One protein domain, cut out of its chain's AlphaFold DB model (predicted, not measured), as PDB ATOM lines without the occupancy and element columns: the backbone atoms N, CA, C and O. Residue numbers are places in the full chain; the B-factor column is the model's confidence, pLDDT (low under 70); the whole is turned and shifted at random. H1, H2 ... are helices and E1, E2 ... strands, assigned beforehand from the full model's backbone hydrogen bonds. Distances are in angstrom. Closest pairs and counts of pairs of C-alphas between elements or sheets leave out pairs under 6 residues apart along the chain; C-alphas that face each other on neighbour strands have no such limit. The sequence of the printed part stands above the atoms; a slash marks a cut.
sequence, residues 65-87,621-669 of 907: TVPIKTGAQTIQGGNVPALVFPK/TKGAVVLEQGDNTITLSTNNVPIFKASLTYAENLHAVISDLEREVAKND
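Overview. This is residues 65 to 87 and 621 to 669 of the 907 residues of an uncharacterized protein of Paenibacillus sp. BIHB4019 (UniProt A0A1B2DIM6). Two small antiparallel sheets, E1 E5 E3 and E2 E4, lie loosely and partly face to face, and one helix, H1, leads away from the end of the three-stranded sheet. Residues 654 to 661 of H1 pack by that end, beside E3 and E5, while residues 662 to 669 stick out; E4 is the longest strand, and its last residue and the last residue of H1 mark the two ends of the long axis. The printed part has 72 residues, with five named strands and one named helix in the order E1, E2, E3, E4, E5, H1, and its class is mixed, helices and strands. It is only just compact, close to loose, with a radius of gyration of the C-alphas of 13.4 A, and its elongated outline spans 40 by 26 by 17 A.

Arrangement. The printed part begins with E1, residues 65 to 68, an edge strand of the sheet E1 E5 E3. Its antiparallel neighbour is E5, residues 646 to 651, an inner strand, at 146 degrees between their directions; N 66 and O 648 are 2.9 A apart and N 68 and O 646 are 2.8 A apart, both within hydrogen-bond range. The other edge strand is E3, residues 82 to 87, antiparallel to E5 at 152 degrees, with N 85 and O 649 within hydrogen-bond range at 2.8 A. This sheet is strongly twisted, but only just, its C-alphas lying up to 4.1 A off the best plane. E2, residues 71 to 77, and E4, residues 630 to 640, make the second sheet; they are antiparallel at 146 degrees, with N 73 and O 634 at 2.9 A and N 77 and O 630 at 2.8 A, within hydrogen-bond range. Between the sheets, the closest C-alphas of E1 and E2 are those of Val 66 and Ile 75, 7.7 A apart, and the closest of E1 and E4 are those of Ile 68 and Leu 636, 7.4 A apart. E2 and E5 are only just apart, their closest C-alphas at 8.3 A. E2 and E3 meet only through their link. A short antiparallel pairing joins residues 82 to 83 of E3 with residues 626 to 627. H1, residues 654 to 669, is on the sheet E1 E5 E3, with 16 pairs of C-alphas within 10 A. Its closest C-alphas to E5 are those of Val 657 and Ala 651, 5.5 A apart, and to E3 those of Val 657 and Ala 82, 6.3 A apart. H1 is apart from E2 and from E4. In H1, 10 of 12 O i to N i+4 pairs are within hydrogen-bond range.

Along the chain. E1 begins at C-alpha 65, (43.937, -16.409, 99.428), and is 9.6 A long from first to last C-alpha. E2 measures 18.2 A, E3 15.8 A and E5 17.2 A. E4, with 11 residues, measures 32.0 A and ends at C-alpha 640, (26.650, -19.020, 79.912). H1 measures 21.0 A, has a kink of 27 degrees near residue 663, and ends at C-alpha 669, (52.747, -43.228, 98.905).

Size, cuts and confidence. The two C-alphas farthest apart are those of Asn 640 and Asp 669, at 40.3 A. Residues 88 to 620 are not printed, and C-alphas 87 and 621 are 13.7 A apart across this cut, which falls in the link from E3 to E4. The links E1 to E2, E2 to E3, E4 to E5 and E5 to H1 are tight. Residues 662 to 669 stand free; without them the body spans 39 by 24 by 18 A. The mean pLDDT of the printed part is 80.5, and it is under 70 at residues 644, 658 and 660 to 669.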
ATOM      1  N   THR A  65      45.210 -16.312 100.148       90.69
ATOM      2  CA  THR A  65      43.937 -16.409  99.428       90.69
ATOM      3  C   THR A  65      43.578 -15.059  98.821       90.69
ATOM      4  O   THR A  65      43.364 -14.087  99.541       90.69
ATOM      5  N   VAL A  66      43.452 -15.008  97.494       91.94
ATOM      6  CA  VAL A  66      43.125 -13.783  96.749       91.94
ATOM      7  C   VAL A  66      41.779 -13.949  96.042       91.94
ATOM      8  O   VAL A  66      41.578 -14.966  95.368       91.94
ATOM      9  N   PRO A  67      40.838 -12.994  96.164       91.75
ATOM     10  CA  PRO A  67      39.607 -13.017  95.383       91.75
ATOM     11  C   PRO A  67      39.902 -12.808  93.894       91.75
ATOM     12  O   PRO A  67      40.758 -12.011  93.514       91.75
ATOM     13  N   ILE A  68      39.164 -13.508  93.038       89.31
ATOM     14  CA  ILE A  68      39.250 -13.359  91.587       89.31
ATOM     15  C   ILE A  68      37.871 -13.060  91.000       89.31
ATOM     16  O   ILE A  68      36.858 -13.609  91.444       89.31
ATOM     17  N   LYS A  69      37.835 -12.182  89.998       82.25
ATOM     18  CA  LYS A  69      36.632 -11.830  89.229       82.25
ATOM     19  C   LYS A  69      36.773 -12.280  87.778       82.25
ATOM     20  O   LYS A  69      37.873 -12.560  87.312       82.25
ATOM     21  N   THR A  70      35.648 -12.346  87.074       79.69
ATOM     22  CA  THR A  70      35.621 -12.562  85.622       79.69
ATOM     23  C   THR A  70      36.418 -11.462  84.907       79.69
ATOM     24  O   THR A  70      36.378 -10.303  85.324       79.69
ATOM     25  N   GLY A  71      37.123 -11.817  83.830       76.31
ATOM     26  CA  GLY A  71      38.003 -10.899  83.093       76.31
ATOM     27  C   GLY A  71      39.465 -10.952  83.551       76.31
ATOM     28  O   GLY A  71      39.846 -11.847  84.304       76.31
ATOM     29  N   ALA A  72      40.293 -10.031  83.041       83.38
ATOM     30  CA  ALA A  72      41.720  -9.954  83.361       83.38
ATOM     31  C   ALA A  72      41.978  -9.176  84.662       83.38
ATOM     32  O   ALA A  72      41.350  -8.148  84.920       83.38
ATOM     33  N   GLN A  73      42.915  -9.668  85.469       88.06
ATOM     34  CA  GLN A  73      43.390  -9.018  86.690       88.06
ATOM     35  C   GLN A  73      44.816  -9.467  87.025       88.06
ATOM     36  O   GLN A  73      45.191 -10.596  86.710       88.06
ATOM     37  N   THR A  74      45.586  -8.646  87.737       89.44
ATOM     38  CA  THR A  74      46.890  -9.076  88.264       89.44
ATOM     39  C   THR A  74      46.793  -9.684  89.652       89.44
ATOM     40  O   THR A  74      46.124  -9.151  90.536       89.44
ATOM     41  N   ILE A  75      47.516 -10.785  89.843       90.38
ATOM     42  CA  ILE A  75      47.793 -11.390  91.146       90.38
ATOM     43  C   ILE A  75      49.308 -11.491  91.318       90.38
ATOM     44  O   ILE A  75      50.013 -11.894  90.395       90.38
ATOM     45  N   GLN A  76      49.793 -11.130  92.503       89.06
ATOM     46  CA  GLN A  76      51.196 -11.282  92.882       89.06
ATOM     47  C   GLN A  76      51.461 -12.723  93.320       89.06
ATOM     48  O   GLN A  76      50.888 -13.183  94.307       89.06
ATOM     49  N   GLY A  77      52.302 -13.446  92.584       85.69
ATOM     50  CA  GLY A  77      52.803 -14.748  93.008       85.69
ATOM     51  C   GLY A  77      53.763 -14.620  94.188       85.69
ATOM     52  O   GLY A  77      54.342 -13.557  94.411       85.69
ATOM     53  N   GLY A  78      53.916 -15.708  94.944       81.44
ATOM     54  CA  GLY A  78      54.832 -15.765  96.084       81.44
ATOM     55  C   GLY A  78      56.307 -15.741  95.673       81.44
ATOM     56  O   GLY A  78      56.656 -15.511  94.515       81.44
ATOM     57  N   ASN A  79      57.185 -16.052  96.625       78.81
ATOM     58  CA  ASN A  79      58.633 -16.110  96.389       78.81
ATOM     59  C   ASN A  79      59.057 -17.318  95.542       78.81
ATOM     60  O   ASN A  79      60.195 -17.391  95.085       78.81
ATOM     61  N   VAL A  80      58.144 -18.267  95.336       77.44
ATOM     62  CA  VAL A  80      58.347 -19.477  94.544       77.44
ATOM     63  C   VAL A  80      57.132 -19.744  93.655       77.44
ATOM     64  O   VAL A  80      56.015 -19.369  94.019       77.44
ATOM     65  N   PRO A  81      57.313 -20.426  92.508       83.75
ATOM     66  CA  PRO A  81      56.190 -20.894  91.715       83.75
ATOM     67  C   PRO A  81      55.312 -21.864  92.512       83.75
ATOM     68  O   PRO A  81      55.817 -22.819  93.106       83.75
ATOM     69  N   ALA A  82      53.999 -21.643  92.504       82.81
ATOM     70  CA  ALA A  82      53.052 -22.414  93.302       82.81
ATOM     71  C   ALA A  82      51.812 -22.818  92.498       82.81
ATOM     72  O   ALA A  82      51.264 -22.038  91.715       82.81
ATOM     73  N   LEU A  83      51.338 -24.045  92.730       84.25
ATOM     74  CA  LEU A  83      50.018 -24.478  92.275       84.25
ATOM     75  C   LEU A  83      48.942 -23.652  92.983       84.25
ATOM     76  O   LEU A  83      49.025 -23.419  94.190       84.25
ATOM     77  N   VAL A  84      47.907 -23.250  92.245       86.75
ATOM     78  CA  VAL A  84      46.740 -22.596  92.849       86.75
ATOM     79  C   VAL A  84      45.595 -23.570  93.053       86.75
ATOM     80  O   VAL A  84      45.275 -24.408  92.207       86.75
ATOM     81  N   PHE A  85      44.903 -23.376  94.166       86.69
ATOM     82  CA  PHE A  85      43.703 -24.099  94.538       86.69
ATOM     83  C   PHE A  85      42.501 -23.163  94.417       86.69
ATOM     84  O   PHE A  85      42.288 -22.309  95.288       86.69
ATOM     85  N   PRO A  86      41.720 -23.272  93.330       90.62
ATOM     86  CA  PRO A  86      40.544 -22.445  93.161       90.62
ATOM     87  C   PRO A  86      39.414 -22.866  94.102       90.62
ATOM     88  O   PRO A  86      39.106 -24.050  94.261       90.62
ATOM     89  N   LYS A  87      38.737 -21.860  94.656       92.75
ATOM     90  CA  LYS A  87      37.383 -21.972  95.194       92.75
ATOM     91  C   LYS A  87      36.457 -21.177  94.289       92.75
ATOM     92  O   LYS A  87      36.617 -19.967  94.177       92.75
ATOM     93  N   THR A 621      38.946 -32.484  85.633       84.00
ATOM     94  CA  THR A 621      39.742 -31.268  85.467       84.00
ATOM     95  C   THR A 621      40.705 -31.434  84.306       84.00
ATOM     96  O   THR A 621      41.289 -32.504  84.129       84.00
ATOM     97  N   LYS A 622      40.902 -30.373  83.527       83.62
ATOM     98  CA  LYS A 622      41.942 -30.313  82.495       83.62
ATOM     99  C   LYS A 622      42.970 -29.269  82.895       83.62
ATOM    100  O   LYS A 622      42.592 -28.124  83.101       83.62
ATOM    101  N   GLY A 623      44.235 -29.672  82.974       83.81
ATOM    102  CA  GLY A 623      45.338 -28.787  83.343       83.81
ATOM    103  C   GLY A 623      45.332 -28.349  84.811       83.81
ATOM    104  O   GLY A 623      44.439 -28.684  85.595       83.81
ATOM    105  N   ALA A 624      46.362 -27.592  85.166       84.56
ATOM    106  CA  ALA A 624      46.546 -26.957  86.459       84.56
ATOM    107  C   ALA A 624      47.036 -25.526  86.230       84.56
ATOM    108  O   ALA A 624      47.671 -25.237  85.214       84.56
ATOM    109  N   VAL A 625      46.743 -24.641  87.177       90.00
ATOM    110  CA  VAL A 625      47.240 -23.265  87.147       90.00
ATOM    111  C   VAL A 625      48.399 -23.146  88.125       90.00
ATOM    112  O   VAL A 625      48.331 -23.640  89.253       90.00
ATOM    113  N   VAL A 626      49.451 -22.483  87.669       89.12
ATOM    114  CA  VAL A 626      50.638 -22.135  88.439       89.12
ATOM    115  C   VAL A 626      50.759 -20.616  88.435       89.12
ATOM    116  O   VAL A 626      50.633 -19.981  87.383       89.12
ATOM    117  N   LEU A 627      50.975 -20.041  89.615       89.62
ATOM    118  CA  LEU A 627      51.469 -18.675  89.737       89.62
ATOM    119  C   LEU A 627      52.976 -18.746  89.830       89.62
ATOM    120  O   LEU A 627      53.514 -19.438  90.686       89.62
ATOM    121  N   GLU A 628      53.636 -18.048  88.928       87.00
ATOM    122  CA  GLU A 628      55.078 -17.854  88.952       87.00
ATOM    123  C   GLU A 628      55.404 -16.660  89.872       87.00
ATOM    124  O   GLU A 628      54.511 -15.906  90.257       87.00
ATOM    125  N   GLN A 629      56.669 -16.457  90.237       84.50
ATOM    126  CA  GLN A 629      57.061 -15.345  91.116       84.50
ATOM    127  C   GLN A 629      56.746 -13.971  90.489       84.50
ATOM    128  O   GLN A 629      57.076 -13.741  89.324       84.50
ATOM    129  N   GLY A 630      56.162 -13.044  91.260       84.12
ATOM    130  CA  GLY A 630      55.829 -11.675  90.822       84.12
ATOM    131  C   GLY A 630      54.469 -11.543  90.119       84.12
ATOM    132  O   GLY A 630      53.565 -12.353  90.325       84.12
ATOM    133  N   ASP A 631      54.293 -10.514  89.288       86.75
ATOM    134  CA  ASP A 631      53.023 -10.226  88.610       86.75
ATOM    135  C   ASP A 631      52.592 -11.366  87.675       86.75
ATOM    136  O   ASP A 631      53.294 -11.717  86.729       86.75
ATOM    137  N   ASN A 632      51.397 -11.910  87.896       89.25
ATOM    138  CA  ASN A 632      50.723 -12.826  86.979       89.25
ATOM    139  C   ASN A 632      49.417 -12.190  86.502       89.25
ATOM    140  O   ASN A 632      48.624 -11.708  87.315       89.25
ATOM    141  N   THR A 633      49.154 -12.226  85.199       90.19
ATOM    142  CA  THR A 633      47.854 -11.845  84.638       90.19
ATOM    143  C   THR A 633      46.931 -13.052  84.670       90.19
ATOM    144  O   THR A 633      47.135 -14.031  83.953       90.19
ATOM    145  N   ILE A 634      45.900 -12.977  85.502       91.56
ATOM    146  CA  ILE A 634      44.898 -14.020  85.677       91.56
ATOM    147  C   ILE A 634      43.646 -13.654  84.912       91.56
ATOM    148  O   ILE A 634      43.157 -12.528  84.992       91.56
ATOM    149  N   THR A 635      43.103 -14.634  84.201       89.12
ATOM    150  CA  THR A 635      41.789 -14.533  83.577       89.12
ATOM    151  C   THR A 635      40.889 -15.636  84.104       89.12
ATOM    152  O   THR A 635      41.303 -16.792  84.216       89.12
ATOM    153  N   LEU A 636      39.659 -15.263  84.446       89.19
ATOM    154  CA  LEU A 636      38.584 -16.188  84.776       89.19
ATOM    155  C   LEU A 636      37.480 -16.039  83.734       89.19
ATOM    156  O   LEU A 636      36.972 -14.935  83.516       89.19
ATOM    157  N   SER A 637      37.099 -17.151  83.117       87.50
ATOM    158  CA  SER A 637      35.985 -17.214  82.174       87.50
ATOM    159  C   SER A 637      35.072 -18.397  82.474       87.50
ATOM    160  O   SER A 637      35.460 -19.365  83.131       87.50
ATOM    161  N   THR A 638      33.827 -18.294  82.018       88.06
ATOM    162  CA  THR A 638      32.797 -19.319  82.185       88.06
ATOM    163  C   THR A 638      31.925 -19.411  80.954       88.06
ATOM    164  O   THR A 638      31.867 -18.491  80.136       88.06
ATOM    165  N   ASN A 639      31.190 -20.512  80.861       82.19
ATOM    166  CA  ASN A 639      30.132 -20.667  79.885       82.19
ATOM    167  C   ASN A 639      28.799 -20.201  80.478       82.19
ATOM    168  O   ASN A 639      28.446 -20.574  81.601       82.19
ATOM    169  N   ASN A 640      28.025 -19.474  79.667       78.38
ATOM    170  CA  ASN A 640      26.650 -19.020  79.912       78.38
ATOM    171  C   ASN A 640      26.482 -18.017  81.064       78.38
ATOM    172  O   ASN A 640      26.052 -16.893  80.830       78.38
ATOM    173  N   VAL A 641      26.780 -18.418  82.303       88.62
ATOM    174  CA  VAL A 641      26.526 -17.624  83.515       88.62
ATOM    175  C   VAL A 641      27.854 -17.150  84.112       88.62
ATOM    176  O   VAL A 641      28.721 -17.989  84.387       88.62
ATOM    177  N   PRO A 642      28.039 -15.838  84.357       83.81
ATOM    178  CA  PRO A 642      29.276 -15.312  84.929       83.81
ATOM    179  C   PRO A 642      29.394 -15.629  86.427       83.81
ATOM    180  O   PRO A 642      28.394 -15.720  87.149       83.81
ATOM    181  N   ILE A 643      30.637 -15.763  86.903       80.62
ATOM    182  CA  ILE A 643      30.962 -15.973  88.323       80.62
ATOM    183  C   ILE A 643      30.913 -14.658  89.091       80.62
ATOM    184  O   ILE A 643      31.389 -13.628  88.619       80.62
ATOM    185  N   PHE A 644      30.417 -14.735  90.327       69.00
ATOM    186  CA  PHE A 644      30.462 -13.625  91.278       69.00
ATOM    187  C   PHE A 644      31.539 -13.715  92.336       69.00
ATOM    188  O   PHE A 644      32.054 -12.690  92.771       69.00
ATOM    189  N   LYS A 645      31.835 -14.927  92.801       79.50
ATOM    190  CA  LYS A 645      32.797 -15.144  93.873       79.50
ATOM    191  C   LYS A 645      33.652 -16.341  93.523       79.50
ATOM    192  O   LYS A 645      33.177 -17.476  93.490       79.50
ATOM    193  N   ALA A 646      34.915 -16.058  93.270       89.62
ATOM    194  CA  ALA A 646      35.953 -17.058  93.229       89.62
ATOM    195  C   ALA A 646      37.180 -16.533  93.970       89.62
ATOM    196  O   ALA A 646      37.341 -15.330  94.172       89.62
ATOM    197  N   SER A 647      38.035 -17.446  94.401       92.31
ATOM    198  CA  SER A 647      39.320 -17.113  95.001       92.31
ATOM    199  C   SER A 647      40.360 -18.152  94.626       92.31
ATOM    200  O   SER A 647      40.028 -19.326  94.453       92.31
ATOM    201  N   LEU A 648      41.615 -17.734  94.555       91.75
ATOM    202  CA  LEU A 648      42.761 -18.628  94.445       91.75
ATOM    203  C   LEU A 648      43.461 -18.690  95.788       91.75
ATOM    204  O   LEU A 648      43.687 -17.652  96.400       91.75
ATOM    205  N   THR A 649      43.792 -19.898  96.232       89.44
ATOM    206  CA  THR A 649      44.689 -20.106  97.372       89.44
ATOM    207  C   THR A 649      45.985 -20.724  96.881       89.44
ATOM    208  O   THR A 649      45.926 -21.675  96.107       89.44
ATOM    209  N   TYR A 650      47.134 -20.204  97.297       87.94
ATOM    210  CA  TYR A 650      48.446 -20.711  96.886       87.94
ATOM    211  C   TYR A 650      49.484 -20.534  97.986       87.94
ATOM    212  O   TYR A 650      49.339 -19.676  98.858       87.94
ATOM    213  N   ALA A 651      50.515 -21.371  97.933       82.56
ATOM    214  CA  ALA A 651      51.685 -21.267  98.786       82.56
ATOM    215  C   ALA A 651      52.505 -20.019  98.438       82.56
ATOM    216  O   ALA A 651      52.753 -19.728  97.269       82.56
ATOM    217  N   GLU A 652      52.930 -19.289  99.461       82.69
ATOM    218  CA  GLU A 652      53.777 -18.103  99.313       82.69
ATOM    219  C   GLU A 652      55.272 -18.452  99.382       82.69
ATOM    220  O   GLU A 652      56.097 -17.771  98.767       82.69
ATOM    221  N   ASN A 653      55.619 -19.535 100.084       76.00
ATOM    222  CA  ASN A 653      56.993 -19.969 100.316       76.00
ATOM    223  C   ASN A 653      57.229 -21.446  99.937       76.00
ATOM    224  O   ASN A 653      56.299 -22.223  99.694       76.00
ATOM    225  N   LEU A 654      58.505 -21.841  99.884       74.94
ATOM    226  CA  LEU A 654      58.916 -23.188  99.483       74.94
ATOM    227  C   LEU A 654      58.412 -24.275 100.444       74.94
ATOM    228  O   LEU A 654      58.096 -25.370  99.989       74.94
ATOM    229  N   HIS A 655      58.304 -23.998 101.745       73.50
ATOM    230  CA  HIS A 655      57.844 -24.983 102.726       73.50
ATOM    231  C   HIS A 655      56.360 -25.324 102.555       73.50
ATOM    232  O   HIS A 655      55.989 -26.499 102.572       73.50
ATOM    233  N   ALA A 656      55.516 -24.324 102.301       72.25
ATOM    234  CA  ALA A 656      54.112 -24.524 101.972       72.25
ATOM    235  C   ALA A 656      53.947 -25.256 100.623       72.25
ATOM    236  O   ALA A 656      53.100 -26.146 100.516       72.25
ATOM    237  N   VAL A 657      54.802 -24.968  99.626       73.31
ATOM    238  CA  VAL A 657      54.848 -25.723  98.356       73.31
ATOM    239  C   VAL A 657      55.243 -27.181  98.592       73.31
ATOM    240  O   VAL A 657      54.592 -28.075  98.055       73.31
ATOM    241  N   ILE A 658      56.277 -27.440  99.398       69.31
ATOM    242  CA  ILE A 658      56.693 -28.799  99.763       69.31
ATOM    243  C   ILE A 658      55.559 -29.505 100.498       69.31
ATOM    244  O   ILE A 658      55.229 -30.615 100.121       69.31
ATOM    245  N   SER A 659      54.885 -28.852 101.443       70.31
ATOM    246  CA  SER A 659      53.726 -29.418 102.147       70.31
ATOM    247  C   SER A 659      52.571 -29.757 101.193       70.31
ATOM    248  O   SER A 659      51.904 -30.784 101.336       70.31
ATOM    249  N   ASP A 660      52.325 -28.910 100.186       69.38
ATOM    250  CA  ASP A 660      51.342 -29.176  99.136       69.38
ATOM    251  C   ASP A 660      51.763 -30.367  98.265       69.38
ATOM    252  O   ASP A 660      50.947 -31.254  98.020       69.38
ATOM    253  N   LEU A 661      53.030 -30.428  97.849       66.44
ATOM    254  CA  LEU A 661      53.598 -31.536  97.082       66.44
ATOM    255  C   LEU A 661      53.645 -32.831  97.889       66.44
ATOM    256  O   LEU A 661      53.338 -33.874  97.341       66.44
ATOM    257  N   GLU A 662      53.967 -32.797  99.174       64.44
ATOM    258  CA  GLU A 662      53.935 -33.944 100.079       64.44
ATOM    259  C   GLU A 662      52.505 -34.437 100.255       64.44
ATOM    260  O   GLU A 662      52.274 -35.639 100.224       64.44
ATOM    261  N   ARG A 663      51.512 -33.544 100.323       62.78
ATOM    262  CA  ARG A 663      50.098 -33.935 100.263       62.78
ATOM    263  C   ARG A 663      49.737 -34.573  98.917       62.78
ATOM    264  O   ARG A 663      48.910 -35.485  98.900       62.78
ATOM    265  N   GLU A 664      50.338 -34.142  97.806       55.56
ATOM    266  CA  GLU A 664      50.183 -34.779  96.487       55.56
ATOM    267  C   GLU A 664      50.898 -36.135  96.391       55.56
ATOM    268  O   GLU A 664      50.334 -37.098  95.871       55.56
ATOM    269  N   VAL A 665      52.118 -36.231  96.914       52.66
ATOM    270  CA  VAL A 665      53.005 -37.399  96.868       52.66
ATOM    271  C   VAL A 665      52.559 -38.461  97.865       52.66
ATOM    272  O   VAL A 665      52.556 -39.635  97.509       52.66
ATOM    273  N   ALA A 666      52.041 -38.083  99.035       52.09
ATOM    274  CA  ALA A 666      51.387 -38.980  99.991       52.09
ATOM    275  C   ALA A 666      50.241 -39.776  99.344       52.09
ATOM    276  O   ALA A 666      49.900 -40.860  99.804       52.09
ATOM    277  N   LYS A 667      49.672 -39.308  98.224       51.25
ATOM    278  CA  LYS A 667      48.693 -40.069  97.429       51.25
ATOM    279  C   LYS A 667      49.314 -41.185  96.603       51.25
ATOM    280  O   LYS A 667      48.672 -42.215  96.410       51.25
ATOM    281  N   ASN A 668      50.538 -40.988  96.118       43.72
ATOM    282  CA  ASN A 668      51.327 -42.056  95.511       43.72
ATOM    283  C   ASN A 668      51.866 -43.004  96.594       43.72
ATOM    284  O   ASN A 668      51.822 -44.221  96.412       43.72
ATOM    285  N   ASP A 669      52.252 -42.467  97.753       42.28
ATOM    286  CA  ASP A 669      52.747 -43.228  98.905       42.28
ATOM    287  C   ASP A 669      51.660 -43.935  99.724       42.28
ATOM    288  O   ASP A 669      51.965 -44.846 100.494       42.28
TER     289      ASP A 669